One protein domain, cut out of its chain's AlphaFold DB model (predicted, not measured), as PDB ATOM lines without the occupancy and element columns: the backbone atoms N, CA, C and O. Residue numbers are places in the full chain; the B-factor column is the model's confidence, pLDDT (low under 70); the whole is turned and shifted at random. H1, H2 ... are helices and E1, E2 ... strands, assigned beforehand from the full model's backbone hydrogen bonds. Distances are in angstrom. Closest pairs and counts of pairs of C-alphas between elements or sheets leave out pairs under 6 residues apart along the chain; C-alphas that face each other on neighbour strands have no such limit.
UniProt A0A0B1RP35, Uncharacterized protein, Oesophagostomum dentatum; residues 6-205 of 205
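What this domain is: This is residues 6 to 205 of the 205 residues of an uncharacterized protein of Oesophagostomum dentatum (UniProt A0A0B1RP35). A twisted wall of six strands, E4 to E9, has H4 and H8 side by side on one face, with H5 on that face near the E9 edge and H6 and H7 beyond it. A small sheet of E1, E3 and E2, which H1 only grazes, meets the wall where E1 comes near E5. The 200 printed residues hold eight named helices and nine named strands, in the order H1 E1 H2 E2 E3 E4 E5 H3 H4 E6 H5 H6 H7 H8 E7 E8 E9; both sheets are mixed. The class is mixed, helices and strands, with under half of the residues in named elements; the whole is compact, with a radius of gyration of the C-alphas of 17.7 A and spans of 52 by 44 by 35 A.

How they stand to each other: Start at H1, residues 13 to 17, whose Tyr 17 has its C-alpha 5.2 A from that of Ala 50 in E2, residues 47 to 50, their closest pair. E1, residues 27 to 29, is parallel to E3, residues 53 to 55, with N 54 and O 27 2.8 A apart; E2 and E3 form a hairpin, N 53 to O 50 at 3.0 A. H2, residues 37 to 41, is close to but not clearly touching H3, residues 94 to 99; their closest C-alphas, Ser 37 and Val 97, are 6.6 A apart. Next comes the hairpin of E4, residues 59 to 64, and E5, residues 67 to 72, with N 62 and O 69 at 2.9 A. E6, residues 128 to 131, is parallel to E5, N 70 to O 128 at 2.8 A, and to E7, residues 179 to 181, N 181 to O 129 at 2.9 A. E7, E8, residues 185 to 191, and E9, residues 198 to 204, form a meander, each strand the antiparallel neighbour of the one before, with N 187 to O 180 at 2.9 A and N 190 to O 199 at 3.1 A. H4, residues 105 to 112, touches H8, residues 166 to 175, closest at the C-alphas of Lys 112 and Leu 171, 6.0 A, at a shallow tilt of 21 degrees, the same way. E5, H3, H4 and E6 make a strand-helix-strand unit, parallel neighbours with helices between, and its crossover is right-handed; E6, H5, residues 138 to 141, H6, residues 144 to 150, H7, residues 154 to 159, H8 and E7 make another. H4 and H8 on one face give two layers, helices over a sheet. Every O i to N i+4 pair is within hydrogen-bond range in H1, H2, H3, H4, H6 and H7, and 5 of 6 in H8; H5 is too short for such a pair.

Where its parts are: Find C-alpha 13 at (157.472, 168.332, 97.790), where H1 begins. E4 begins at C-alpha 59, (148.589, 171.430, 117.550), and is 16.3 A long; E5 is 16.5 A, H8 14.9 A and E8 19.6 A. E9 runs 18.7 A to C-alpha 204 at (162.080, 149.993, 117.414).

The domain as a whole: The C-alphas farthest apart, Lys 6 and Gly 194, are 55.0 A apart. The printed part has no cut; the links E5 to H3 and H4 to E6 are long. Confidence is under 70 at residues 121 to 122 and 183 to 205.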
ATOM      1  N   LYS A   6     175.135 173.831 102.709       90.25
ATOM      2  CA  LYS A   6     175.672 172.765 101.840       90.25
ATOM      3  C   LYS A   6     174.754 171.546 101.688       90.25
ATOM      4  O   LYS A   6     174.949 170.753 100.774       90.25
ATOM      5  N   TYR A   7     173.797 171.362 102.599       86.38
ATOM      6  CA  TYR A   7     172.862 170.232 102.612       86.38
ATOM      7  C   TYR A   7     171.428 170.644 102.265       86.38
ATOM      8  O   TYR A   7     170.520 169.812 102.312       86.38
ATOM      9  N   ARG A   8     171.186 171.917 101.925       87.62
ATOM     10  CA  ARG A   8     169.856 172.369 101.511       87.62
ATOM     11  C   ARG A   8     169.539 171.833 100.117       87.62
ATOM     12  O   ARG A   8     170.322 171.973  99.187       87.62
ATOM     13  N   SER A   9     168.355 171.255  99.975       89.00
ATOM     14  CA  SER A   9     167.803 170.805  98.701       89.00
ATOM     15  C   SER A   9     166.288 170.965  98.742       89.00
ATOM     16  O   SER A   9     165.681 170.783  99.796       89.00
ATOM     17  N   LEU A  10     165.680 171.299  97.599       88.06
ATOM     18  CA  LEU A  10     164.226 171.443  97.458       88.06
ATOM     19  C   LEU A  10     163.490 170.097  97.602       88.06
ATOM     20  O   LEU A  10     162.279 170.065  97.820       88.06
ATOM     21  N   GLN A  11     164.227 168.985  97.497       92.12
ATOM     22  CA  GLN A  11     163.692 167.627  97.535       92.12
ATOM     23  C   GLN A  11     162.535 167.467  96.534       92.12
ATOM     24  O   GLN A  11     162.685 167.829  95.369       92.12
ATOM     25  N   THR A  12     161.404 166.884  96.937       94.06
ATOM     26  CA  THR A  12     160.340 166.479  96.003       94.06
ATOM     27  C   THR A  12     158.977 167.103  96.279       94.06
ATOM     28  O   THR A  12     158.103 166.992  95.419       94.06
ATOM     29  N   PHE A  13     158.783 167.788  97.414       94.94
ATOM     30  CA  PHE A  13     157.472 168.332  97.790       94.94
ATOM     31  C   PHE A  13     156.928 169.331  96.756       94.94
ATOM     32  O   PHE A  13     155.735 169.323  96.464       94.94
ATOM     33  N   TYR A  14     157.806 170.120  96.122       95.19
ATOM     34  CA  TYR A  14     157.412 171.106  95.110       95.19
ATOM     35  C   TYR A  14     156.604 170.503  93.945       95.19
ATOM     36  O   TYR A  14     155.745 171.189  93.408       95.19
ATOM     37  N   LYS A  15     156.824 169.223  93.599       97.56
ATOM     38  CA  LYS A  15     156.071 168.518  92.545       97.56
ATOM     39  C   LYS A  15     154.619 168.253  92.941       97.56
ATOM     40  O   LYS A  15     153.748 168.194  92.084       97.56
ATOM     41  N   TYR A  16     154.359 168.056  94.232       97.25
ATOM     42  CA  TYR A  16     152.997 167.901  94.747       97.25
ATOM     43  C   TYR A  16     152.305 169.255  94.854       97.25
ATOM     44  O   TYR A  16     151.143 169.384  94.487       97.25
ATOM     45  N   TYR A  17     153.047 170.272  95.292       95.44
ATOM     46  CA  TYR A  17     152.551 171.641  95.365       95.44
ATOM     47  C   TYR A  17     152.189 172.211  93.980       95.44
ATOM     48  O   TYR A  17     151.143 172.832  93.830       95.44
ATOM     49  N   SER A  18     153.016 171.969  92.953       96.75
ATOM     50  CA  SER A  18     152.760 172.420  91.576       96.75
ATOM     51  C   SER A  18     151.681 171.616  90.842       96.75
ATOM     52  O   SER A  18     151.246 172.025  89.768       96.75
ATOM     53  N   GLY A  19     151.259 170.470  91.389       96.31
ATOM     54  CA  GLY A  19     150.322 169.550  90.744       96.31
ATOM     55  C   GLY A  19     150.951 168.597  89.720       96.31
ATOM     56  O   GLY A  19     150.234 167.784  89.141       96.31
ATOM     57  N   GLU A  20     152.277 168.619  89.521       97.81
ATOM     58  CA  GLU A  20     152.991 167.612  88.710       97.81
ATOM     59  C   GLU A  20     152.786 166.184  89.239       97.81
ATOM     60  O   GLU A  20     152.838 165.210  88.485       97.81
ATOM     61  N   LYS A  21     152.589 166.049  90.553       97.44
ATOM     62  CA  LYS A  21     152.262 164.798  91.234       97.44
ATOM     63  C   LYS A  21     151.084 164.993  92.174       97.44
ATOM     64  O   LYS A  21     150.879 166.060  92.735       97.44
ATOM     65  N   THR A  22     150.353 163.911  92.407       97.12
ATOM     66  CA  THR A  22     149.331 163.821  93.455       97.12
ATOM     67  C   THR A  22     149.704 162.681  94.392       97.12
ATOM     68  O   THR A  22     150.165 161.634  93.931       97.12
ATOM     69  N   ALA A  23     149.545 162.878  95.704       97.19
ATOM     70  CA  ALA A  23     149.776 161.798  96.654       97.19
ATOM     71  C   ALA A  23     148.710 160.703  96.446       97.19
ATOM     72  O   ALA A  23     147.515 161.016  96.420       97.19
ATOM     73  N   PRO A  24     149.108 159.427  96.277       97.19
ATOM     74  CA  PRO A  24     148.168 158.343  95.981       97.19
ATOM     75  C   PRO A  24     147.294 157.968  97.185       97.19
ATOM     76  O   PRO A  24     146.272 157.311  97.023       97.19
ATOM     77  N   ILE A  25     147.709 158.366  98.391       96.75
ATOM     78  CA  ILE A  25     147.045 158.081  99.662       96.75
ATOM     79  C   ILE A  25     147.004 159.380 100.465       96.75
ATOM     80  O   ILE A  25     147.968 160.154 100.440       96.75
ATOM     81  N   LEU A  26     145.904 159.604 101.190       96.88
ATOM     82  CA  LEU A  26     145.802 160.711 102.135       96.88
ATOM     83  C   LEU A  26     146.955 160.642 103.140       96.88
ATOM     84  O   LEU A  26     147.061 159.707 103.928       96.88
ATOM     85  N   THR A  27     147.802 161.660 103.109       96.62
ATOM     86  CA  THR A  27     148.956 161.802 103.986       96.62
ATOM     87  C   THR A  27     148.676 162.913 104.980       96.62
ATOM     88  O   THR A  27     148.581 164.079 104.605       96.62
ATOM     89  N   VAL A  28     148.540 162.550 106.250       96.50
ATOM     90  CA  VAL A  28     148.440 163.506 107.356       96.50
ATOM     91  C   VAL A  28     149.799 163.582 108.038       96.50
ATOM     92  O   VAL A  28     150.395 162.542 108.306       96.50
ATOM     93  N   PHE A  29     150.294 164.788 108.319       96.50
ATOM     94  CA  PHE A  29     151.601 164.957 108.958       96.50
ATOM     95  C   PHE A  29     151.646 166.098 109.981       96.50
ATOM     96  O   PHE A  29     150.875 167.060 109.918       96.50
ATOM     97  N   VAL A  30     152.600 165.980 110.905       97.25
ATOM     98  CA  VAL A  30     153.053 167.040 111.814       97.25
ATOM     99  C   VAL A  30     154.414 167.552 111.341       97.25
ATOM    100  O   VAL A  30     155.182 166.804 110.740       97.25
ATOM    101  N   GLY A  31     154.709 168.824 111.585       95.62
ATOM    102  CA  GLY A  31     155.962 169.447 111.164       95.62
ATOM    103  C   GLY A  31     157.111 169.126 112.117       95.62
ATOM    104  O   GLY A  31     156.908 169.052 113.329       95.62
ATOM    105  N   GLY A  32     158.316 168.967 111.574       93.69
ATOM    106  CA  GLY A  32     159.556 168.844 112.336       93.69
ATOM    107  C   GLY A  32     160.425 170.099 112.351       93.69
ATOM    108  O   GLY A  32     159.966 171.224 112.162       93.69
ATOM    109  N   ASN A  33     161.727 169.898 112.551       91.94
ATOM    110  CA  ASN A  33     162.741 170.956 112.489       91.94
ATOM    111  C   ASN A  33     163.313 171.183 111.074       91.94
ATOM    112  O   ASN A  33     163.936 172.214 110.817       91.94
ATOM    113  N   HIS A  34     163.109 170.252 110.138       90.56
ATOM    114  CA  HIS A  34     163.587 170.345 108.751       90.56
ATOM    115  C   HIS A  34     162.452 170.658 107.770       90.56
ATOM    116  O   HIS A  34     162.219 169.931 106.812       90.56
ATOM    117  N   GLU A  35     161.770 171.780 107.996       90.81
ATOM    118  CA  GLU A  35     160.558 172.127 107.252       90.81
ATOM    119  C   GLU A  35     160.682 173.407 106.418       90.81
ATOM    120  O   GLU A  35     161.576 174.252 106.598       90.81
ATOM    121  N   ALA A  36     159.705 173.600 105.534       92.06
ATOM    122  CA  ALA A  36     159.380 174.903 104.964       92.06
ATOM    123  C   ALA A  36     158.641 175.768 106.007       92.06
ATOM    124  O   ALA A  36     157.477 176.113 105.833       92.06
ATOM    125  N   SER A  37     159.322 176.125 107.104       91.75
ATOM    126  CA  SER A  37     158.710 176.752 108.291       91.75
ATOM    127  C   SER A  37     157.960 178.058 108.015       91.75
ATOM    128  O   SER A  37     157.073 178.418 108.775       91.75
ATOM    129  N   GLY A  38     158.300 178.783 106.943       91.81
ATOM    130  CA  GLY A  38     157.542 179.971 106.534       91.81
ATOM    131  C   GLY A  38     156.148 179.593 106.042       91.81
ATOM    132  O   GLY A  38     155.162 180.118 106.538       91.81
ATOM    133  N   TYR A  39     156.083 178.605 105.150       93.38
ATOM    134  CA  TYR A  39     154.835 178.097 104.590       93.38
ATOM    135  C   TYR A  39     153.968 177.399 105.646       93.38
ATOM    136  O   TYR A  39     152.778 177.669 105.747       93.38
ATOM    137  N   LEU A  40     154.560 176.553 106.502       95.12
ATOM    138  CA  LEU A  40     153.792 175.883 107.560       95.12
ATOM    139  C   LEU A  40     153.257 176.861 108.621       95.12
ATOM    140  O   LEU A  40     152.193 176.614 109.186       95.12
ATOM    141  N   ALA A  41     153.945 177.979 108.877       93.69
ATOM    142  CA  ALA A  41     153.474 179.000 109.816       93.69
ATOM    143  C   ALA A  41     152.226 179.757 109.325       93.69
ATOM    144  O   ALA A  41     151.517 180.345 110.141       93.69
ATOM    145  N   GLU A  42     151.919 179.719 108.025       94.00
ATOM    146  CA  GLU A  42     150.663 180.250 107.472       94.00
ATOM    147  C   GLU A  42     149.457 179.354 107.803       94.00
ATOM    148  O   GLU A  42     148.312 179.803 107.746       94.00
ATOM    149  N   LEU A  43     149.705 178.106 108.215       96.25
ATOM    150  CA  LEU A  43     148.698 177.094 108.533       96.25
ATOM    151  C   LEU A  43     148.764 176.667 110.016       96.25
ATOM    152  O   LEU A  43     148.858 175.472 110.309       96.25
ATOM    153  N   PRO A  44     148.690 177.596 110.992       95.31
ATOM    154  CA  PRO A  44     148.894 177.271 112.408       95.31
ATOM    155  C   PRO A  44     147.829 176.313 112.963       95.31
ATOM    156  O   PRO A  44     148.109 175.548 113.883       95.31
ATOM    157  N   ASN A  45     146.628 176.321 112.375       96.56
ATOM    158  CA  ASN A  45     145.504 175.446 112.729       96.56
ATOM    159  C   ASN A  45     145.347 174.256 111.760       96.56
ATOM    160  O   ASN A  45     144.304 173.606 111.748       96.56
ATOM    161  N   GLY A  46     146.360 173.987 110.936       97.50
ATOM    162  CA  GLY A  46     146.347 172.934 109.928       97.50
ATOM    163  C   GLY A  46     145.684 173.339 108.615       97.50
ATOM    164  O   GLY A  46     144.988 174.351 108.515       97.50
ATOM    165  N   GLY A  47     145.934 172.546 107.578       97.94
ATOM    166  CA  GLY A  47     145.448 172.821 106.233       97.94
ATOM    167  C   GLY A  47     146.015 171.883 105.176       97.94
ATOM    168  O   GLY A  47     147.001 171.178 105.388       97.94
ATOM    169  N   TRP A  48     145.371 171.888 104.013       97.75
ATOM    170  CA  TRP A  48     145.850 171.175 102.836       97.75
ATOM    171  C   TRP A  48     147.062 171.898 102.258       97.75
ATOM    172  O   TRP A  48     146.957 173.055 101.859       97.75
ATOM    173  N   VAL A  49     148.201 171.209 102.204       97.62
ATOM    174  CA  VAL A  49     149.436 171.742 101.601       97.62
ATOM    175  C   VAL A  49     149.598 171.312 100.140       97.62
ATOM    176  O   VAL A  49     150.353 171.916  99.386       97.62
ATOM    177  N   ALA A  50     148.887 170.255  99.747       97.62
ATOM    178  CA  ALA A  50     148.724 169.760  98.383       97.62
ATOM    179  C   ALA A  50     147.519 168.790  98.347       97.62
ATOM    180  O   ALA A  50     147.064 168.349  99.411       97.62
ATOM    181  N   PRO A  51     146.998 168.403  97.166       97.44
ATOM    182  CA  PRO A  51     145.985 167.353  97.071       97.44
ATOM    183  C   PRO A  51     146.427 166.066  97.786       97.44
ATOM    184  O   PRO A  51     147.527 165.564  97.545       97.44
ATOM    185  N   ASN A  52     145.566 165.540  98.663       97.25
ATOM    186  CA  ASN A  52     145.826 164.383  99.530       97.25
ATOM    187  C   ASN A  52     146.976 164.553 100.545       97.25
ATOM    188  O   ASN A  52     147.416 163.557 101.110       97.25
ATOM    189  N   ILE A  53     147.448 165.772 100.827       98.06
ATOM    190  CA  ILE A  53     148.463 166.022 101.864       98.06
ATOM    191  C   ILE A  53     147.958 167.100 102.829       98.06
ATOM    192  O   ILE A  53     147.785 168.261 102.451       98.06
ATOM    193  N   TYR A  54     147.728 166.715 104.083       97.94
ATOM    194  CA  TYR A  54     147.174 167.571 105.128       97.94
ATOM    195  C   TYR A  54     148.175 167.769 106.269       97.94
ATOM    196  O   TYR A  54     148.604 166.817 106.920       97.94
ATOM    197  N   TYR A  55     148.521 169.026 106.528       98.19
ATOM    198  CA  TYR A  55     149.318 169.428 107.678       98.19
ATOM    199  C   TYR A  55     148.413 169.644 108.891       98.19
ATOM    200  O   TYR A  55     147.409 170.348 108.794       98.19
ATOM    201  N   MET A  56     148.782 169.093 110.049       97.94
ATOM    202  CA  MET A  56     147.987 169.226 111.273       97.94
ATOM    203  C   MET A  56     148.084 170.606 111.940       97.94
ATOM    204  O   MET A  56     147.278 170.895 112.814       97.94
ATOM    205  N   GLY A  57     149.004 171.486 111.537       97.62
ATOM    206  CA  GLY A  57     149.234 172.743 112.256       97.62
ATOM    207  C   GLY A  57     150.145 172.556 113.467       97.62
ATOM    208  O   GLY A  57     150.761 171.504 113.636       97.62
ATOM    209  N   PHE A  58     150.238 173.572 114.326       97.50
ATOM    210  CA  PHE A  58     151.087 173.503 115.523       97.50
ATOM    211  C   PHE A  58     150.578 172.466 116.527       97.50
ATOM    212  O   PHE A  58     151.347 171.631 116.999       97.50
ATOM    213  N   ALA A  59     149.273 172.473 116.797       97.31
ATOM    214  CA  ALA A  59     148.589 171.430 117.550       97.31
ATOM    215  C   ALA A  59     147.123 171.340 117.124       97.31
ATOM    216  O   ALA A  59     146.432 172.360 117.078       97.31
ATOM    217  N   ASN A  60     146.639 170.132 116.830       96.62
ATOM    218  CA  ASN A  60     145.273 169.931 116.342       96.62
ATOM    219  C   ASN A  60     144.771 168.501 116.572       96.62
ATOM    220  O   ASN A  60     145.562 167.590 116.812       96.62
ATOM    221  N   VAL A  61     143.455 168.310 116.470       95.94
ATOM    222  CA  VAL A  61     142.793 167.004 116.468       95.94
ATOM    223  C   VAL A  61     141.877 166.909 115.259       95.94
ATOM    224  O   VAL A  61     140.972 167.723 115.094       95.94
ATOM    225  N   ILE A  62     142.065 165.871 114.455       95.38
ATOM    226  CA  ILE A  62     141.188 165.552 113.327       95.38
ATOM    227  C   ILE A  62     140.428 164.254 113.589       95.38
ATOM    228  O   ILE A  62     140.832 163.432 114.416       95.38
ATOM    229  N   ARG A  63     139.322 164.060 112.865       94.12
ATOM    230  CA  ARG A  63     138.604 162.784 112.814       94.12
ATOM    231  C   ARG A  63     138.776 162.151 111.445       94.12
ATOM    232  O   ARG A  63     138.484 162.790 110.437       94.12
ATOM    233  N   PHE A  64     139.210 160.900 111.414       92.38
ATOM    234  CA  PHE A  64     139.380 160.144 110.179       92.38
ATOM    235  C   PHE A  64     138.996 158.684 110.399       92.38
ATOM    236  O   PHE A  64     139.498 158.050 111.320       92.38
ATOM    237  N   ALA A  65     138.087 158.160 109.572       91.44
ATOM    238  CA  ALA A  65     137.609 156.775 109.655       91.44
ATOM    239  C   ALA A  65     137.165 156.339 111.074       91.44
ATOM    240  O   ALA A  65     137.411 155.216 111.497       91.44
ATOM    241  N   GLY A  66     136.529 157.246 111.827       89.25
ATOM    242  CA  GLY A  66     136.089 157.003 113.208       89.25
ATOM    243  C   GLY A  66     137.153 157.247 114.285       89.25
ATOM    244  O   GLY A  66     136.792 157.348 115.451       89.25
ATOM    245  N   LEU A  67     138.422 157.429 113.912       91.38
ATOM    246  CA  LEU A  67     139.531 157.684 114.834       91.38
ATOM    247  C   LEU A  67     139.713 159.179 115.099       91.38
ATOM    248  O   LEU A  67     139.644 159.995 114.176       91.38
ATOM    249  N   ARG A  68     140.014 159.540 116.348       93.38
ATOM    250  CA  ARG A  68     140.502 160.863 116.755       93.38
ATOM    251  C   ARG A  68     142.023 160.864 116.768       93.38
ATOM    252  O   ARG A  68     142.648 160.217 117.607       93.38
ATOM    253  N   ILE A  69     142.604 161.630 115.853       95.31
ATOM    254  CA  ILE A  69     144.051 161.732 115.668       95.31
ATOM    255  C   ILE A  69     144.489 163.114 116.137       95.31
ATOM    256  O   ILE A  69     144.076 164.118 115.558       95.31
ATOM    257  N   ALA A  70     145.306 163.167 117.182       96.56
ATOM    258  CA  ALA A  70     145.922 164.380 117.692       96.56
ATOM    259  C   ALA A  70     147.355 164.519 117.174       96.56
ATOM    260  O   ALA A  70     148.090 163.538 117.088       96.56
ATOM    261  N   GLY A  71     147.752 165.744 116.849       96.69
ATOM    262  CA  GLY A  71     149.078 166.066 116.338       96.69
ATOM    263  C   GLY A  71     149.697 167.222 117.105       96.69
ATOM    264  O   GLY A  71     149.000 168.185 117.426       96.69
ATOM    265  N   LEU A  72     150.999 167.131 117.365       97.62
ATOM    266  CA  LEU A  72     151.833 168.196 117.914       97.62
ATOM    267  C   LEU A  72     153.087 168.356 117.049       97.62
ATOM    268  O   LEU A  72     153.967 167.494 117.044       97.62
ATOM    269  N   SER A  73     153.171 169.471 116.334       97.25
ATOM    270  CA  SER A  73     154.324 169.786 115.491       97.25
ATOM    271  C   SER A  73     155.448 170.425 116.297       97.25
ATOM    272  O   SER A  73     155.206 171.166 117.251       97.25
ATOM    273  N   GLY A  74     156.678 170.195 115.853       95.69
ATOM    274  CA  GLY A  74     157.858 170.896 116.327       95.69
ATOM    275  C   GLY A  74     158.691 170.150 117.361       95.69
ATOM    276  O   GLY A  74     158.365 169.043 117.794       95.69
ATOM    277  N   ILE A  75     159.781 170.805 117.766       94.94
ATOM    278  CA  ILE A  75     160.756 170.269 118.724       94.94
ATOM    279  C   ILE A  75     160.799 171.088 120.013       94.94
ATOM    280  O   ILE A  75     160.461 172.274 120.022       94.94
ATOM    281  N   PHE A  76     161.203 170.486 121.126       95.25
ATOM    282  CA  PHE A  76     161.261 171.205 122.397       95.25
ATOM    283  C   PHE A  76     162.450 172.166 122.471       95.25
ATOM    284  O   PHE A  76     163.596 171.800 122.219       95.25
ATOM    285  N   ASN A  77     162.190 173.389 122.933       95.56
ATOM    286  CA  ASN A  77     163.228 174.318 123.358       95.56
ATOM    287  C   ASN A  77     162.773 175.073 124.609       95.56
ATOM    288  O   ASN A  77     161.791 175.816 124.574       95.56
ATOM    289  N   GLY A  78     163.510 174.925 125.712       94.44
ATOM    290  CA  GLY A  78     163.132 175.524 126.994       94.44
ATOM    291  C   GLY A  78     163.059 177.056 126.990       94.44
ATOM    292  O   GLY A  78     162.290 177.619 127.765       94.44
ATOM    293  N   LYS A  79     163.811 177.740 126.112       95.38
ATOM    294  CA  LYS A  79     163.787 179.211 126.011       95.38
ATOM    295  C   LYS A  79     162.511 179.722 125.340       95.38
ATOM    296  O   LYS A  79     162.000 180.765 125.737       95.38
ATOM    297  N   GLU A  80     161.997 178.974 124.362       96.94
ATOM    298  CA  GLU A  80     160.810 179.362 123.591       96.94
ATOM    299  C   GLU A  80     159.505 178.795 124.156       96.94
ATOM    300  O   GLU A  80     158.446 179.373 123.934       96.94
ATOM    301  N   PHE A  81     159.557 177.710 124.937       96.94
ATOM    302  CA  PHE A  81     158.364 176.975 125.370       96.94
ATOM    303  C   PHE A  81     157.301 177.847 126.056       96.94
ATOM    304  O   PHE A  81     156.116 177.676 125.799       96.94
ATOM    305  N   ASN A  82     157.697 178.804 126.899       97.25
ATOM    306  CA  ASN A  82     156.756 179.674 127.618       97.25
ATOM    307  C   ASN A  82     156.392 180.966 126.868       97.25
ATOM    308  O   ASN A  82     155.759 181.852 127.444       97.25
ATOM    309  N   ARG A  83     156.804 181.101 125.607       96.50
ATOM    310  CA  ARG A  83     156.491 182.250 124.754       96.50
ATOM    311  C   ARG A  83     155.348 181.912 123.800       96.50
ATOM    312  O   ARG A  83     155.015 180.751 123.580       96.50
ATOM    313  N   GLY A  84     154.749 182.941 123.210       94.94
ATOM    314  CA  GLY A  84     153.869 182.755 122.059       94.94
ATOM    315  C   GLY A  84     154.654 182.415 120.788       94.94
ATOM    316  O   GLY A  84     155.885 182.482 120.761       94.94
ATOM    317  N   HIS A  85     153.924 182.093 119.723       94.75
ATOM    318  CA  HIS A  85     154.445 182.177 118.356       94.75
ATOM    319  C   HIS A  85     154.431 183.655 117.946       94.75
ATOM    320  O   HIS A  85     153.363 184.242 117.760       94.75
ATOM    321  N   TYR A  86     155.606 184.278 117.911       93.69
ATOM    322  CA  TYR A  86     155.790 185.708 117.619       93.69
ATOM    323  C   TYR A  86     156.427 185.942 116.247       93.69
ATOM    324  O   TYR A  86     156.384 187.052 115.715       93.69
ATOM    325  N   GLU A  87     157.015 184.895 115.685       94.69
ATOM    326  CA  GLU A  87     157.716 184.882 114.421       94.69
ATOM    327  C   GLU A  87     156.740 185.151 113.282       94.69
ATOM    328  O   GLU A  87     155.601 184.673 113.276       94.69
ATOM    329  N   ARG A  88     157.183 185.931 112.296       89.94
ATOM    330  CA  ARG A  88     156.379 186.259 111.120       89.94
ATOM    331  C   ARG A  88     157.225 186.120 109.861       89.94
ATOM    332  O   ARG A  88     158.299 186.722 109.806       89.94
ATOM    333  N   PRO A  89     156.765 185.369 108.845       87.06
ATOM    334  CA  PRO A  89     157.395 185.427 107.540       87.06
ATOM    335  C   PRO A  89     157.199 186.831 106.918       87.06
ATOM    336  O   PRO A  89     156.163 187.459 107.148       87.06
ATOM    337  N   PRO A  90     158.163 187.339 106.128       90.12
ATOM    338  CA  PRO A  90     159.457 186.724 105.842       90.12
ATOM    339  C   PRO A  90     160.399 186.800 107.055       90.12
ATOM    340  O   PRO A  90     160.614 187.869 107.623       90.12
ATOM    341  N   TYR A  91     160.984 185.657 107.427       88.25
ATOM    342  CA  TYR A  91     161.938 185.577 108.531       88.25
ATOM    343  C   TYR A  91     163.216 186.327 108.165       88.25
ATOM    344  O   TYR A  91     163.836 186.034 107.139       88.25
ATOM    345  N   LYS A  92     163.596 187.304 108.992       84.56
ATOM    346  CA  LYS A  92     164.788 188.131 108.755       84.56
ATOM    347  C   LYS A  92     166.026 187.498 109.364       84.56
ATOM    348  O   LYS A  92     167.099 187.550 108.770       84.56
ATOM    349  N   GLU A  93     165.863 186.892 110.534       88.19
ATOM    350  CA  GLU A  93     166.948 186.274 111.275       88.19
ATOM    351  C   GLU A  93     166.829 184.750 111.240       88.19
ATOM    352  O   GLU A  93     165.738 184.178 111.249       88.19
ATOM    353  N   HIS A  94     167.974 184.065 111.250       88.25
ATOM    354  CA  HIS A  94     168.010 182.604 111.380       88.25
ATOM    355  C   HIS A  94     167.322 182.134 112.668       88.25
ATOM    356  O   HIS A  94     166.698 181.073 112.679       88.25
ATOM    357  N   GLY A  95     167.400 182.947 113.727       91.81
ATOM    358  CA  GLY A  95     166.715 182.718 114.997       91.81
ATOM    359  C   GLY A  95     165.205 182.553 114.832       91.81
ATOM    360  O   GLY A  95     164.671 181.585 115.358       91.81
ATOM    361  N   ASP A  96     164.555 183.402 114.029       92.31
ATOM    362  CA  ASP A  96     163.107 183.333 113.781       92.31
ATOM    363  C   ASP A  96     162.717 182.033 113.063       92.31
ATOM    364  O   ASP A  96     161.722 181.389 113.388       92.31
ATOM    365  N   VAL A  97     163.534 181.599 112.096       92.31
ATOM    366  CA  VAL A  97     163.311 180.316 111.410       92.31
ATOM    367  C   VAL A  97     163.385 179.171 112.414       92.31
ATOM    368  O   VAL A  97     162.548 178.272 112.380       92.31
ATOM    369  N   VAL A  98     164.382 179.200 113.301       93.75
ATOM    370  CA  VAL A  98     164.598 178.176 114.328       93.75
ATOM    371  C   VAL A  98     163.459 178.149 115.340       93.75
ATOM    372  O   VAL A  98     162.904 177.093 115.624       93.75
ATOM    373  N   SER A  99     163.078 179.308 115.865       95.50
ATOM    374  CA  SER A  99     162.069 179.390 116.910       95.50
ATOM    375  C   SER A  99     160.654 179.098 116.394       95.50
ATOM    376  O   SER A  99     159.843 178.570 117.158       95.50
ATOM    377  N   SER A 100     160.384 179.296 115.096       95.31
ATOM    378  CA  SER A 100     159.071 179.032 114.478       95.31
ATOM    379  C   SER A 100     158.590 177.575 114.545       95.31
ATOM    380  O   SER A 100     157.387 177.334 114.517       95.31
ATOM    381  N   TYR A 101     159.496 176.595 114.648       94.94
ATOM    382  CA  TYR A 101     159.132 175.179 114.802       94.94
ATOM    383  C   TYR A 101     159.337 174.663 116.232       94.94
ATOM    384  O   TYR A 101     159.237 173.461 116.472       94.94
ATOM    385  N   HIS A 102     159.649 175.525 117.203       97.12
ATOM    386  CA  HIS A 102     159.698 175.081 118.593       97.12
ATOM    387  C   HIS A 102     158.280 174.911 119.163       97.12
ATOM    388  O   HIS A 102     157.401 175.753 118.971       97.12
ATOM    389  N   VAL A 103     158.059 173.844 119.924       97.12
ATOM    390  CA  VAL A 103     156.787 173.605 120.626       97.12
ATOM    391  C   VAL A 103     156.530 174.714 121.649       97.12
ATOM    392  O   VAL A 103     157.434 175.069 122.411       97.12
ATOM    393  N   ARG A 104     155.286 175.213 121.734       97.56
ATOM    394  CA  ARG A 104     154.856 176.153 122.784       97.56
ATOM    395  C   ARG A 104     154.019 175.482 123.862       97.56
ATOM    396  O   ARG A 104     153.348 174.472 123.644       97.56
ATOM    397  N   ASN A 105     154.013 176.086 125.045       96.88
ATOM    398  CA  ASN A 105     153.209 175.642 126.176       96.88
ATOM    399  C   ASN A 105     151.712 175.677 125.857       96.88
ATOM    400  O   ASN A 105     150.992 174.781 126.283       96.88
ATOM    401  N   LEU A 106     151.264 176.658 125.071       96.50
ATOM    402  CA  LEU A 106     149.880 176.805 124.642       96.50
ATOM    403  C   LEU A 106     149.432 175.625 123.772       96.50
ATOM    404  O   LEU A 106     148.329 175.118 123.967       96.50
ATOM    405  N   ASP A 107     150.294 175.163 122.863       96.31
ATOM    406  CA  ASP A 107     150.023 174.033 121.968       96.31
ATOM    407  C   ASP A 107     149.807 172.748 122.780       96.31
ATOM    408  O   ASP A 107     148.792 172.065 122.636       96.31
ATOM    409  N   VAL A 108     150.703 172.478 123.737       96.38
ATOM    410  CA  VAL A 108     150.573 171.339 124.662       96.38
ATOM    411  C   VAL A 108     149.367 171.499 125.588       96.38
ATOM    412  O   VAL A 108     148.642 170.535 125.840       96.38
ATOM    413  N   TRP A 109     149.143 172.701 126.120       95.44
ATOM    414  CA  TRP A 109     148.054 172.972 127.056       95.44
ATOM    415  C   TRP A 109     146.693 172.700 126.418       95.44
ATOM    416  O   TRP A 109     145.870 172.039 127.049       95.44
ATOM    417  N   ARG A 110     146.488 173.121 125.161       94.06
ATOM    418  CA  ARG A 110     145.269 172.843 124.386       94.06
ATOM    419  C   ARG A 110     145.004 171.345 124.264       94.06
ATOM    420  O   ARG A 110     143.894 170.906 124.549       94.06
ATOM    421  N   LEU A 111     146.022 170.557 123.910       94.94
ATOM    422  CA  LEU A 111     145.886 169.101 123.784       94.94
ATOM    423  C   LEU A 111     145.597 168.418 125.130       94.94
ATOM    424  O   LEU A 111     144.838 167.456 125.180       94.94
ATOM    425  N   LYS A 112     146.122 168.943 126.244       93.25
ATOM    426  CA  LYS A 112     145.796 168.439 127.591       93.25
ATOM    427  C   LYS A 112     144.339 168.672 128.002       93.25
ATOM    428  O   LYS A 112     143.870 167.990 128.905       93.25
ATOM    429  N   GLN A 113     143.635 169.620 127.378       91.81
ATOM    430  CA  GLN A 113     142.221 169.886 127.681       91.81
ATOM    431  C   GLN A 113     141.260 168.958 126.924       91.81
ATOM    432  O   GLN A 113     140.043 169.087 127.067       91.81
ATOM    433  N   LEU A 114     141.776 168.053 126.087       90.38
ATOM    434  CA  LEU A 114     140.936 167.160 125.303       90.38
ATOM    435  C   LEU A 114     140.168 166.211 126.219       90.38
ATOM    436  O   LEU A 114     140.736 165.490 127.035       90.38
ATOM    437  N   ARG A 115     138.850 166.216 126.039       86.25
ATOM    438  CA  ARG A 115     137.925 165.278 126.669       86.25
ATOM    439  C   ARG A 115     137.515 164.200 125.670       86.25
ATOM    440  O   ARG A 115     137.693 164.407 124.456       86.25
ATOM    441  N   PRO A 116     137.001 163.057 126.150       82.94
ATOM    442  CA  PRO A 116     136.430 162.060 125.263       82.94
ATOM    443  C   PRO A 116     135.282 162.646 124.453       82.94
ATOM    444  O   PRO A 116     134.823 163.765 124.693       82.94
ATOM    445  N   ALA A 117     134.982 161.970 123.350       73.50
ATOM    446  CA  ALA A 117     133.940 162.438 122.459       73.50
ATOM    447  C   ALA A 117     132.593 162.285 123.164       73.50
ATOM    448  O   ALA A 117     132.385 161.291 123.854       73.50
ATOM    449  N   ASP A 118     131.690 163.240 122.937       73.50
ATOM    450  CA  ASP A 118     130.323 163.206 123.464       73.50
ATOM    451  C   ASP A 118     130.291 163.252 125.012       73.50
ATOM    452  O   ASP A 118     131.267 163.661 125.645       73.50
ATOM    453  N   ASP A 119     129.172 162.891 125.643       70.50
ATOM    454  CA  ASP A 119     129.035 162.881 127.114       70.50
ATOM    455  C   ASP A 119     129.690 161.649 127.780       70.50
ATOM    456  O   ASP A 119     129.519 161.399 128.977       70.50
ATOM    457  N   ASP A 120     130.453 160.858 127.020       71.31
ATOM    458  CA  ASP A 120     131.186 159.716 127.547       71.31
ATOM    459  C   ASP A 120     132.426 160.195 128.310       71.31
ATOM    460  O   ASP A 120     133.415 160.649 127.749       71.31
ATOM    461  N   THR A 121     132.390 160.091 129.633       65.00
ATOM    462  CA  THR A 121     133.519 160.471 130.498       65.00
ATOM    463  C   THR A 121     134.504 159.325 130.736       65.00
ATOM    464  O   THR A 121     135.483 159.490 131.467       65.00
ATOM    465  N   THR A 122     134.260 158.157 130.136       64.75
ATOM    466  CA  THR A 122     134.991 156.918 130.415       64.75
ATOM    467  C   THR A 122     135.954 156.514 129.302       64.75
ATOM    468  O   THR A 122     136.991 155.911 129.608       64.75
ATOM    469  N   SER A 123     135.663 156.873 128.046       71.75
ATOM    470  CA  SER A 123     136.519 156.548 126.901       71.75
ATOM    471  C   SER A 123     137.789 157.391 126.826       71.75
ATOM    472  O   SER A 123     138.011 158.356 127.558       71.75
ATOM    473  N   ASN A 124     138.685 156.959 125.946       74.81
ATOM    474  CA  ASN A 124     139.933 157.637 125.665       74.81
ATOM    475  C   ASN A 124     139.663 158.952 124.908       74.81
ATOM    476  O   ASN A 124     138.937 158.931 123.909       74.81
ATOM    477  N   PRO A 125     140.227 160.104 125.318       83.75
ATOM    478  CA  PRO A 125     140.059 161.343 124.567       83.75
ATOM    479  C   PRO A 125     140.654 161.306 123.157       83.75
ATOM    480  O   PRO A 125     140.230 162.091 122.305       83.75
ATOM    481  N   ILE A 126     141.637 160.439 122.906       90.81
ATOM    482  CA  ILE A 126     142.405 160.407 121.661       90.81
ATOM    483  C   ILE A 126     142.718 158.952 121.304       90.81
ATOM    484  O   ILE A 126     143.191 158.199 122.145       90.81
ATOM    485  N   ASP A 127     142.529 158.558 120.047       91.12
ATOM    486  CA  ASP A 127     142.922 157.218 119.597       91.12
ATOM    487  C   ASP A 127     144.402 157.180 119.217       91.12
ATOM    488  O   ASP A 127     145.126 156.264 119.597       91.12
ATOM    489  N   ILE A 128     144.861 158.192 118.478       93.31
ATOM    490  CA  ILE A 128     146.234 158.284 117.977       93.31
ATOM    491  C   ILE A 128     146.810 159.652 118.326       93.31
ATOM    492  O   ILE A 128     146.211 160.673 118.007       93.31
ATOM    493  N   MET A 129     147.993 159.679 118.927       94.12
ATOM    494  CA  MET A 129     148.784 160.890 119.123       94.12
ATOM    495  C   MET A 129     150.027 160.850 118.232       94.12
ATOM    496  O   MET A 129     150.683 159.820 118.123       94.12
ATOM    497  N   ILE A 130     150.359 161.967 117.595       95.19
ATOM    498  CA  ILE A 130     151.538 162.099 116.740       95.19
ATOM    499  C   ILE A 130     152.334 163.313 117.210       95.19
ATOM    500  O   ILE A 130     151.781 164.408 117.325       95.19
ATOM    501  N   SER A 131     153.626 163.152 117.463       95.00
ATOM    502  CA  SER A 131     154.549 164.272 117.672       95.00
ATOM    503  C   SER A 131     155.785 164.130 116.801       95.00
ATOM    504  O   SER A 131     156.047 163.068 116.257       95.00
ATOM    505  N   HIS A 132     156.568 165.194 116.646       92.62
ATOM    506  CA  HIS A 132     157.895 165.042 116.051       92.62
ATOM    507  C   HIS A 132     158.904 164.505 117.080       92.62
ATOM    508  O   HIS A 132     159.518 163.461 116.871       92.62
ATOM    509  N   ASP A 133     159.046 165.198 118.213       89.06
ATOM    510  CA  ASP A 133     159.969 164.811 119.286       89.06
ATOM    511  C   ASP A 133     159.422 163.705 120.188       89.06
ATOM    512  O   ASP A 133     158.213 163.572 120.379       89.06
ATOM    513  N   TRP A 134     160.341 162.975 120.819       88.81
ATOM    514  CA  TRP A 134     160.043 161.922 121.788       88.81
ATOM    515  C   TRP A 134     159.549 162.490 123.117       88.81
ATOM    516  O   TRP A 134     160.083 163.504 123.565       88.81
ATOM    517  N   PRO A 135     158.649 161.806 123.836       91.88
ATOM    518  CA  PRO A 135     158.453 162.059 125.257       91.88
ATOM    519  C   PRO A 135     159.752 161.880 126.049       91.88
ATOM    520  O   PRO A 135     160.439 160.868 125.923       91.88
ATOM    521  N   ALA A 136     160.114 162.865 126.874       90.94
ATOM    522  CA  ALA A 136     161.331 162.754 127.678       90.94
ATOM    523  C   ALA A 136     161.254 161.549 128.631       90.94
ATOM    524  O   ALA A 136     160.241 161.348 129.301       90.94
ATOM    525  N   GLY A 137     162.323 160.748 128.679       88.62
ATOM    526  CA  GLY A 137     162.392 159.514 129.476       88.62
ATOM    527  C   GLY A 137     161.698 158.299 128.850       88.62
ATOM    528  O   GLY A 137     161.725 157.220 129.434       88.62
ATOM    529  N   ILE A 138     161.112 158.419 127.650       87.12
ATOM    530  CA  ILE A 138     160.402 157.295 127.010       87.12
ATOM    531  C   ILE A 138     161.313 156.090 126.728       87.12
ATOM    532  O   ILE A 138     160.854 154.952 126.703       87.12
ATOM    533  N   VAL A 139     162.617 156.334 126.582       86.81
ATOM    534  CA  VAL A 139     163.641 155.305 126.359       86.81
ATOM    535  C   VAL A 139     163.715 154.262 127.467       86.81
ATOM    536  O   VAL A 139     164.094 153.130 127.190       86.81
ATOM    537  N   ASP A 140     163.356 154.619 128.703       87.19
ATOM    538  CA  ASP A 140     163.466 153.719 129.859       87.19
ATOM    539  C   ASP A 140     162.390 152.638 129.867       87.19
ATOM    540  O   ASP A 140     162.450 151.700 130.660       87.19
ATOM    541  N   PHE A 141     161.416 152.751 128.973       82.94
ATOM    542  CA  PHE A 141     160.369 151.764 128.862       82.94
ATOM    543  C   PHE A 141     160.550 150.821 127.657       82.94
ATOM    544  O   PHE A 141     159.827 149.831 127.559       82.94
ATOM    545  N   GLY A 142     161.505 151.097 126.760       81.44
ATOM    546  CA  GLY A 142     161.833 150.257 125.603       81.44
ATOM    547  C   GLY A 142     163.158 149.504 125.746       81.44
ATOM    548  O   GLY A 142     163.770 149.476 126.811       81.44
ATOM    549  N   ASP A 143     163.640 148.915 124.646       86.06
ATOM    550  CA  ASP A 143     164.968 148.286 124.594       86.06
ATOM    551  C   ASP A 143     166.070 149.355 124.471       86.06
ATOM    552  O   ASP A 143     166.621 149.634 123.398       86.06
ATOM    553  N   LYS A 144     166.358 149.998 125.607       87.25
ATOM    554  CA  LYS A 144     167.374 151.046 125.745       87.25
ATOM    555  C   LYS A 144     168.765 150.567 125.331       87.25
ATOM    556  O   LYS A 144     169.517 151.331 124.728       87.25
ATOM    557  N   GLU A 145     169.108 149.312 125.615       88.62
ATOM    558  CA  GLU A 145     170.409 148.748 125.247       88.62
ATOM    559  C   GLU A 145     170.564 148.640 123.730       88.62
ATOM    560  O   GLU A 145     171.584 149.058 123.176       88.62
ATOM    561  N   ARG A 146     169.549 148.120 123.033       87.44
ATOM    562  CA  ARG A 146     169.539 148.074 121.568       87.44
ATOM    563  C   ARG A 146     169.556 149.472 120.961       87.44
ATOM    564  O   ARG A 146     170.303 149.691 120.007       87.44
ATOM    565  N   LEU A 147     168.790 150.416 121.511       85.88
ATOM    566  CA  LEU A 147     168.810 151.806 121.053       85.88
ATOM    567  C   LEU A 147     170.225 152.390 121.124       85.88
ATOM    568  O   LEU A 147     170.701 152.946 120.137       85.88
ATOM    569  N   LEU A 148     170.914 152.224 122.255       89.25
ATOM    570  CA  LEU A 148     172.270 152.740 122.453       89.25
ATOM    571  C   LEU A 148     173.317 152.024 121.592       89.25
ATOM    572  O   LEU A 148     174.301 152.648 121.203       89.25
ATOM    573  N   LYS A 149     173.096 150.758 121.216       89.50
ATOM    574  CA  LYS A 149     173.939 150.070 120.220       89.50
ATOM    575  C   LYS A 149     173.820 150.702 118.830       89.50
ATOM    576  O   LYS A 149     174.820 150.812 118.129       89.50
ATOM    577  N   ILE A 150     172.615 151.113 118.426       86.56
ATOM    578  CA  ILE A 150     172.356 151.700 117.098       86.56
ATOM    579  C   ILE A 150     172.694 153.199 117.074       86.56
ATOM    580  O   ILE A 150     173.225 153.706 116.085       86.56
ATOM    581  N   LYS A 151     172.393 153.922 118.158       86.62
ATOM    582  CA  LYS A 151     172.595 155.371 118.307       86.62
ATOM    583  C   LYS A 151     173.353 155.689 119.608       86.62
ATOM    584  O   LYS A 151     172.756 156.210 120.551       86.62
ATOM    585  N   PRO A 152     174.676 155.434 119.667       88.12
ATOM    586  CA  PRO A 152     175.467 155.621 120.889       88.12
ATOM    587  C   PRO A 152     175.468 157.056 121.424       88.12
ATOM    588  O   PRO A 152     175.539 157.270 122.631       88.12
ATOM    589  N   PHE A 153     175.339 158.046 120.538       86.38
ATOM    590  CA  PHE A 153     175.329 159.469 120.888       86.38
ATOM    591  C   PHE A 153     174.151 159.879 121.789       86.38
ATOM    592  O   PHE A 153     174.235 160.904 122.452       86.38
ATOM    593  N   PHE A 154     173.086 159.071 121.877       87.50
ATOM    594  CA  PHE A 154     171.999 159.321 122.824       87.50
ATOM    595  C   PHE A 154     172.361 159.007 124.278       87.50
ATOM    596  O   PHE A 154     171.624 159.413 125.169       87.50
ATOM    597  N   SER A 155     173.474 158.322 124.554       88.62
ATOM    598  CA  SER A 155     173.876 157.983 125.927       88.62
ATOM    599  C   SER A 155     173.979 159.221 126.829       88.62
ATOM    600  O   SER A 155     173.431 159.245 127.937       88.62
ATOM    601  N   ASP A 156     174.620 160.279 126.333       89.56
ATOM    602  CA  ASP A 156     174.824 161.517 127.090       89.56
ATOM    603  C   ASP A 156     173.515 162.302 127.247       89.56
ATOM    604  O   ASP A 156     173.204 162.807 128.327       89.56
ATOM    605  N   ASP A 157     172.692 162.352 126.198       87.56
ATOM    606  CA  ASP A 157     171.395 163.034 126.240       87.56
ATOM    607  C   ASP A 157     170.401 162.325 127.169       87.56
ATOM    608  O   ASP A 157     169.625 162.983 127.863       87.56
ATOM    609  N   ILE A 158     170.440 160.990 127.230       87.69
ATOM    610  CA  ILE A 158     169.610 160.206 128.149       87.69
ATOM    611  C   ILE A 158     170.080 160.404 129.588       87.69
ATOM    612  O   ILE A 158     169.268 160.713 130.456       87.69
ATOM    613  N   SER A 159     171.381 160.250 129.853       86.81
ATOM    614  CA  SER A 159     171.930 160.385 131.210       86.81
ATOM    615  C   SER A 159     171.768 161.798 131.779       86.81
ATOM    616  O   SER A 159     171.563 161.955 132.981       86.81
ATOM    617  N   SER A 160     171.791 162.823 130.923       86.88
ATOM    618  CA  SER A 160     171.559 164.219 131.311       86.88
ATOM    619  C   SER A 160     170.090 164.662 131.261       86.88
ATOM    620  O   SER A 160     169.803 165.825 131.553       86.88
ATOM    621  N   GLY A 161     169.158 163.770 130.900       83.19
ATOM    622  CA  GLY A 161     167.722 164.065 130.822       83.19
ATOM    623  C   GLY A 161     167.339 165.077 129.736       83.19
ATOM    624  O   GLY A 161     166.286 165.705 129.824       83.19
ATOM    625  N   LYS A 162     168.200 165.266 128.730       85.19
ATOM    626  CA  LYS A 162     168.003 166.204 127.613       85.19
ATOM    627  C   LYS A 162     167.316 165.569 126.411       85.19
ATOM    628  O   LYS A 162     166.846 166.297 125.540       85.19
ATOM    629  N   LEU A 163     167.267 164.236 126.345       87.62
ATOM    630  CA  LEU A 163     166.598 163.547 125.252       87.62
ATOM    631  C   LEU A 163     165.075 163.680 125.373       87.62
ATOM    632  O   LEU A 163     164.466 163.191 126.327       87.62
ATOM    633  N   GLY A 164     164.471 164.276 124.348       89.06
ATOM    634  CA  GLY A 164     163.025 164.392 124.197       89.06
ATOM    635  C   GLY A 164     162.421 165.657 124.807       89.06
ATOM    636  O   GLY A 164     163.088 166.543 125.336       89.06
ATOM    637  N   ASN A 165     161.103 165.737 124.705       92.25
ATOM    638  CA  ASN A 165     160.275 166.849 125.116       92.25
ATOM    639  C   ASN A 165     159.608 166.535 126.472       92.25
ATOM    640  O   ASN A 165     158.716 165.676 126.538       92.25
ATOM    641  N   PRO A 166     159.971 167.244 127.559       91.44
ATOM    642  CA  PRO A 166     159.446 166.980 128.902       91.44
ATOM    643  C   PRO A 166     157.932 167.192 129.015       91.44
ATOM    644  O   PRO A 166     157.262 166.554 129.828       91.44
ATOM    645  N   SER A 167     157.361 168.045 128.167       91.75
ATOM    646  CA  SER A 167     155.935 168.367 128.181       91.75
ATOM    647  C   SER A 167     155.078 167.299 127.496       91.75
ATOM    648  O   SER A 167     153.905 167.144 127.843       91.75
ATOM    649  N   THR A 168     155.648 166.533 126.561       91.81
ATOM    650  CA  THR A 168     154.918 165.472 125.838       91.81
ATOM    651  C   THR A 168     154.753 164.189 126.646       91.81
ATOM    652  O   THR A 168     153.738 163.521 126.494       91.81
ATOM    653  N   MET A 169     155.648 163.897 127.597       89.44
ATOM    654  CA  MET A 169     155.441 162.793 128.547       89.44
ATOM    655  C   MET A 169     154.208 163.047 129.423       89.44
ATOM    656  O   MET A 169     153.377 162.166 129.624       89.44
ATOM    657  N   GLN A 170     154.017 164.284 129.884       88.88
ATOM    658  CA  GLN A 170     152.790 164.652 130.597       88.88
ATOM    659  C   GLN A 170     151.553 164.553 129.703       88.88
ATOM    660  O   GLN A 170     150.491 164.163 130.179       88.88
ATOM    661  N   LEU A 171     151.674 164.925 128.424       89.62
ATOM    662  CA  LEU A 171     150.576 164.791 127.474       89.62
ATOM    663  C   LEU A 171     150.182 163.320 127.314       89.62
ATOM    664  O   LEU A 171     149.008 163.013 127.446       89.62
ATOM    665  N   LEU A 172     151.158 162.426 127.154       88.56
ATOM    666  CA  LEU A 172     150.960 160.982 127.071       88.56
ATOM    667  C   LEU A 172     150.218 160.413 128.291       88.56
ATOM    668  O   LEU A 172     149.292 159.622 128.125       88.56
ATOM    669  N   TYR A 173     150.557 160.854 129.507       87.12
ATOM    670  CA  TYR A 173     149.848 160.437 130.724       87.12
ATOM    671  C   TYR A 173     148.410 160.962 130.813       87.12
ATOM    672  O   TYR A 173     147.535 160.252 131.303       87.12
ATOM    673  N   VAL A 174     148.167 162.205 130.381       87.50
ATOM    674  CA  VAL A 174     146.845 162.846 130.483       87.50
ATOM    675  C   VAL A 174     145.899 162.348 129.397       87.50
ATOM    676  O   VAL A 174     144.740 162.067 129.690       87.50
ATOM    677  N   SER A 175     146.376 162.244 128.154       85.44
ATOM    678  CA  SER A 175     145.544 161.817 127.032       85.44
ATOM    679  C   SER A 175     145.464 160.305 126.884       85.44
ATOM    680  O   SER A 175     144.485 159.843 126.326       85.44
ATOM    681  N   PHE A 176     146.440 159.544 127.394       86.56
ATOM    682  CA  PHE A 176     146.477 158.076 127.367       86.56
ATOM    683  C   PHE A 176     146.099 157.466 125.997       86.56
ATOM    684  O   PHE A 176     145.300 156.537 125.954       86.56
ATOM    685  N   PRO A 177     146.627 157.961 124.863       89.25
ATOM    686  CA  PRO A 177     146.117 157.629 123.534       89.25
ATOM    687  C   PRO A 177     146.379 156.167 123.183       89.25
ATOM    688  O   PRO A 177     147.452 155.679 123.492       89.25
ATOM    689  N   SER A 178     145.475 155.476 122.491       87.25
ATOM    690  CA  SER A 178     145.664 154.054 122.130       87.25
ATOM    691  C   SER A 178     146.940 153.781 121.315       87.25
ATOM    692  O   SER A 178     147.482 152.680 121.376       87.25
ATOM    693  N   PHE A 179     147.441 154.776 120.581       88.81
ATOM    694  CA  PHE A 179     148.735 154.740 119.899       88.81
ATOM    695  C   PHE A 179     149.436 156.098 120.016       88.81
ATOM    696  O   PHE A 179     148.782 157.143 119.974       88.81
ATOM    697  N   TYR A 180     150.767 156.101 120.107       90.44
ATOM    698  CA  TYR A 180     151.572 157.322 119.975       90.44
ATOM    699  C   TYR A 180     152.723 157.087 118.993       90.44
ATOM    700  O   TYR A 180     153.454 156.103 119.118       90.44
ATOM    701  N   PHE A 181     152.868 157.989 118.027       90.06
ATOM    702  CA  PHE A 181     153.880 157.946 116.973       90.06
ATOM    703  C   PHE A 181     154.792 159.171 117.041       90.06
ATOM    704  O   PHE A 181     154.319 160.288 117.259       90.06
ATOM    705  N   ASP A 182     156.082 158.962 116.795       84.81
ATOM    706  CA  ASP A 182     157.070 160.023 116.628       84.81
ATOM    707  C   ASP A 182     158.035 159.759 115.457       84.81
ATOM    708  O   ASP A 182     157.896 158.766 114.740       84.81
ATOM    709  N   VAL A 183     158.989 160.669 115.210       69.94
ATOM    710  CA  VAL A 183     159.838 160.646 114.002       69.94
ATOM    711  C   VAL A 183     160.736 159.399 113.882       69.94
ATOM    712  O   VAL A 183     161.331 159.176 112.827       69.94
ATOM    713  N   ILE A 184     160.854 158.582 114.937       56.28
ATOM    714  CA  ILE A 184     161.681 157.362 114.948       56.28
ATOM    715  C   ILE A 184     160.951 156.152 115.577       56.28
ATOM    716  O   ILE A 184     161.288 155.019 115.245       56.28
ATOM    717  N   ILE A 185     159.978 156.345 116.474       50.72
ATOM    718  CA  ILE A 185     159.385 155.292 117.315       50.72
ATOM    719  C   ILE A 185     157.852 155.278 117.200       50.72
ATOM    720  O   ILE A 185     157.191 156.302 117.051       50.72
ATOM    721  N   SER A 186     157.271 154.078 117.286       49.59
ATOM    722  CA  SER A 186     155.831 153.856 117.482       49.59
ATOM    723  C   SER A 186     155.595 153.113 118.802       49.59
ATOM    724  O   SER A 186     156.319 152.159 119.099       49.59
ATOM    725  N   PHE A 187     154.585 153.506 119.586       59.50
ATOM    726  CA  PHE A 187     154.226 152.823 120.839       59.50
ATOM    727  C   PHE A 187     152.721 152.532 120.981       59.50
ATOM    728  O   PHE A 187     151.869 153.180 120.363       59.50
ATOM    729  N   PHE A 188     152.429 151.602 121.900       49.84
ATOM    730  CA  PHE A 188     151.096 151.187 122.334       49.84
ATOM    731  C   PHE A 188     151.011 151.232 123.876       49.84
ATOM    732  O   PHE A 188     151.801 150.545 124.541       49.84
ATOM    733  N   PRO A 189     150.084 151.987 124.498       49.84
ATOM    734  CA  PRO A 189     149.807 151.846 125.916       49.84
ATOM    735  C   PRO A 189     148.983 150.598 126.132       49.84
ATOM    736  O   PRO A 189     147.868 150.466 125.631       49.84
ATOM    737  N   THR A 190     149.510 149.698 126.947       43.72
ATOM    738  CA  THR A 190     148.717 148.588 127.466       43.72
ATOM    739  C   THR A 190     148.195 148.941 128.851       43.72
ATOM    740  O   THR A 190     148.914 149.489 129.686       43.72
ATOM    741  N   SER A 191     146.913 148.655 129.086       41.59
ATOM    742  CA  SER A 191     146.289 148.722 130.406       41.59
ATOM    743  C   SER A 191     146.209 147.308 130.982       41.59
ATOM    744  O   SER A 191     145.735 146.387 130.322       41.59
ATOM    745  N   TYR A 192     146.682 147.123 132.217       33.12
ATOM    746  CA  TYR A 192     146.573 145.853 132.939       33.12
ATOM    747  C   TYR A 192     145.543 145.993 134.067       33.12
ATOM    748  O   TYR A 192     145.713 146.816 134.959       33.12
ATOM    749  N   HIS A 193     144.477 145.190 134.002       33.84
ATOM    750  CA  HIS A 193     143.548 144.856 135.095       33.84
ATOM    751  C   HIS A 193     143.185 146.004 136.059       33.84
ATOM    752  O   HIS A 193     143.796 146.170 137.114       33.84
ATOM    753  N   GLY A 194     142.131 146.759 135.725       39.88
ATOM    754  CA  GLY A 194     141.356 147.580 136.676       39.88
ATOM    755  C   GLY A 194     142.079 148.761 137.339       39.88
ATOM    756  O   GLY A 194     141.444 149.580 137.993       39.88
ATOM    757  N   THR A 195     143.386 148.900 137.136       38.81
ATOM    758  CA  THR A 195     144.190 150.049 137.543       38.81
ATOM    759  C   THR A 195     144.814 150.629 136.283       38.81
ATOM    760  O   THR A 195     145.459 149.916 135.518       38.81
ATOM    761  N   ARG A 196     144.603 151.925 136.017       42.34
ATOM    762  CA  ARG A 196     145.267 152.638 134.911       42.34
ATOM    763  C   ARG A 196     146.770 152.754 135.212       42.34
ATOM    764  O   ARG A 196     147.256 153.818 135.578       42.34
ATOM    765  N   ARG A 197     147.512 151.650 135.118       41.88
ATOM    766  CA  ARG A 197     148.973 151.653 135.047       41.88
ATOM    767  C   ARG A 197     149.360 151.700 133.578       41.88
ATOM    768  O   ARG A 197     149.015 150.805 132.815       41.88
ATOM    769  N   PHE A 198     150.039 152.776 133.203       48.50
ATOM    770  CA  PHE A 198     150.621 152.963 131.883       48.50
ATOM    771  C   PHE A 198     151.836 152.039 131.756       48.50
ATOM    772  O   PHE A 198     152.848 152.274 132.416       48.50
ATOM    773  N   ILE A 199     151.727 150.976 130.955       47.81
ATOM    774  CA  ILE A 199     152.879 150.164 130.548       47.81
ATOM    775  C   ILE A 199     153.026 150.325 129.031       47.81
ATOM    776  O   ILE A 199     152.290 149.697 128.260       47.81
ATOM    777  N   PRO A 200     153.905 151.229 128.585       51.03
ATOM    778  CA  PRO A 200     154.198 151.389 127.173       51.03
ATOM    779  C   PRO A 200     154.966 150.160 126.672       51.03
ATOM    780  O   PRO A 200     155.942 149.745 127.286       51.03
ATOM    781  N   THR A 201     154.498 149.546 125.580       46.72
ATOM    782  CA  THR A 201     155.203 148.438 124.906       46.72
ATOM    783  C   THR A 201     155.801 148.946 123.594       46.72
ATOM    784  O   THR A 201     155.125 149.644 122.835       46.72
ATOM    785  N   PHE A 202     157.076 148.622 123.348       57.03
ATOM    786  CA  PHE A 202     157.920 149.273 122.339       57.03
ATOM    787  C   PHE A 202     158.214 148.384 121.142       57.03
ATOM    788  O   PHE A 202     158.615 147.232 121.306       57.03
ATOM    789  N   LEU A 203     158.155 148.978 119.949       42.09
ATOM    790  CA  LEU A 203     158.894 148.502 118.786       42.09
ATOM    791  C   LEU A 203     159.847 149.606 118.312       42.09
ATOM    792  O   LEU A 203     159.412 150.687 117.920       42.09
ATOM    793  N   LEU A 204     161.152 149.315 118.320       40.59
ATOM    794  CA  LEU A 204     162.080 149.993 117.414       40.59
ATOM    795  C   LEU A 204     161.808 149.434 116.011       40.59
ATOM    796  O   LEU A 204     162.016 148.236 115.802       40.59
ATOM    797  N   LEU A 205     161.333 150.278 115.093       38.84
ATOM    798  CA  LEU A 205     161.268 149.961 113.664       38.84
ATOM    799  C   LEU A 205     162.645 150.134 113.013       38.84
ATOM    800  O   LEU A 205     163.370 151.084 113.392       38.84
TER     801      LEU A 205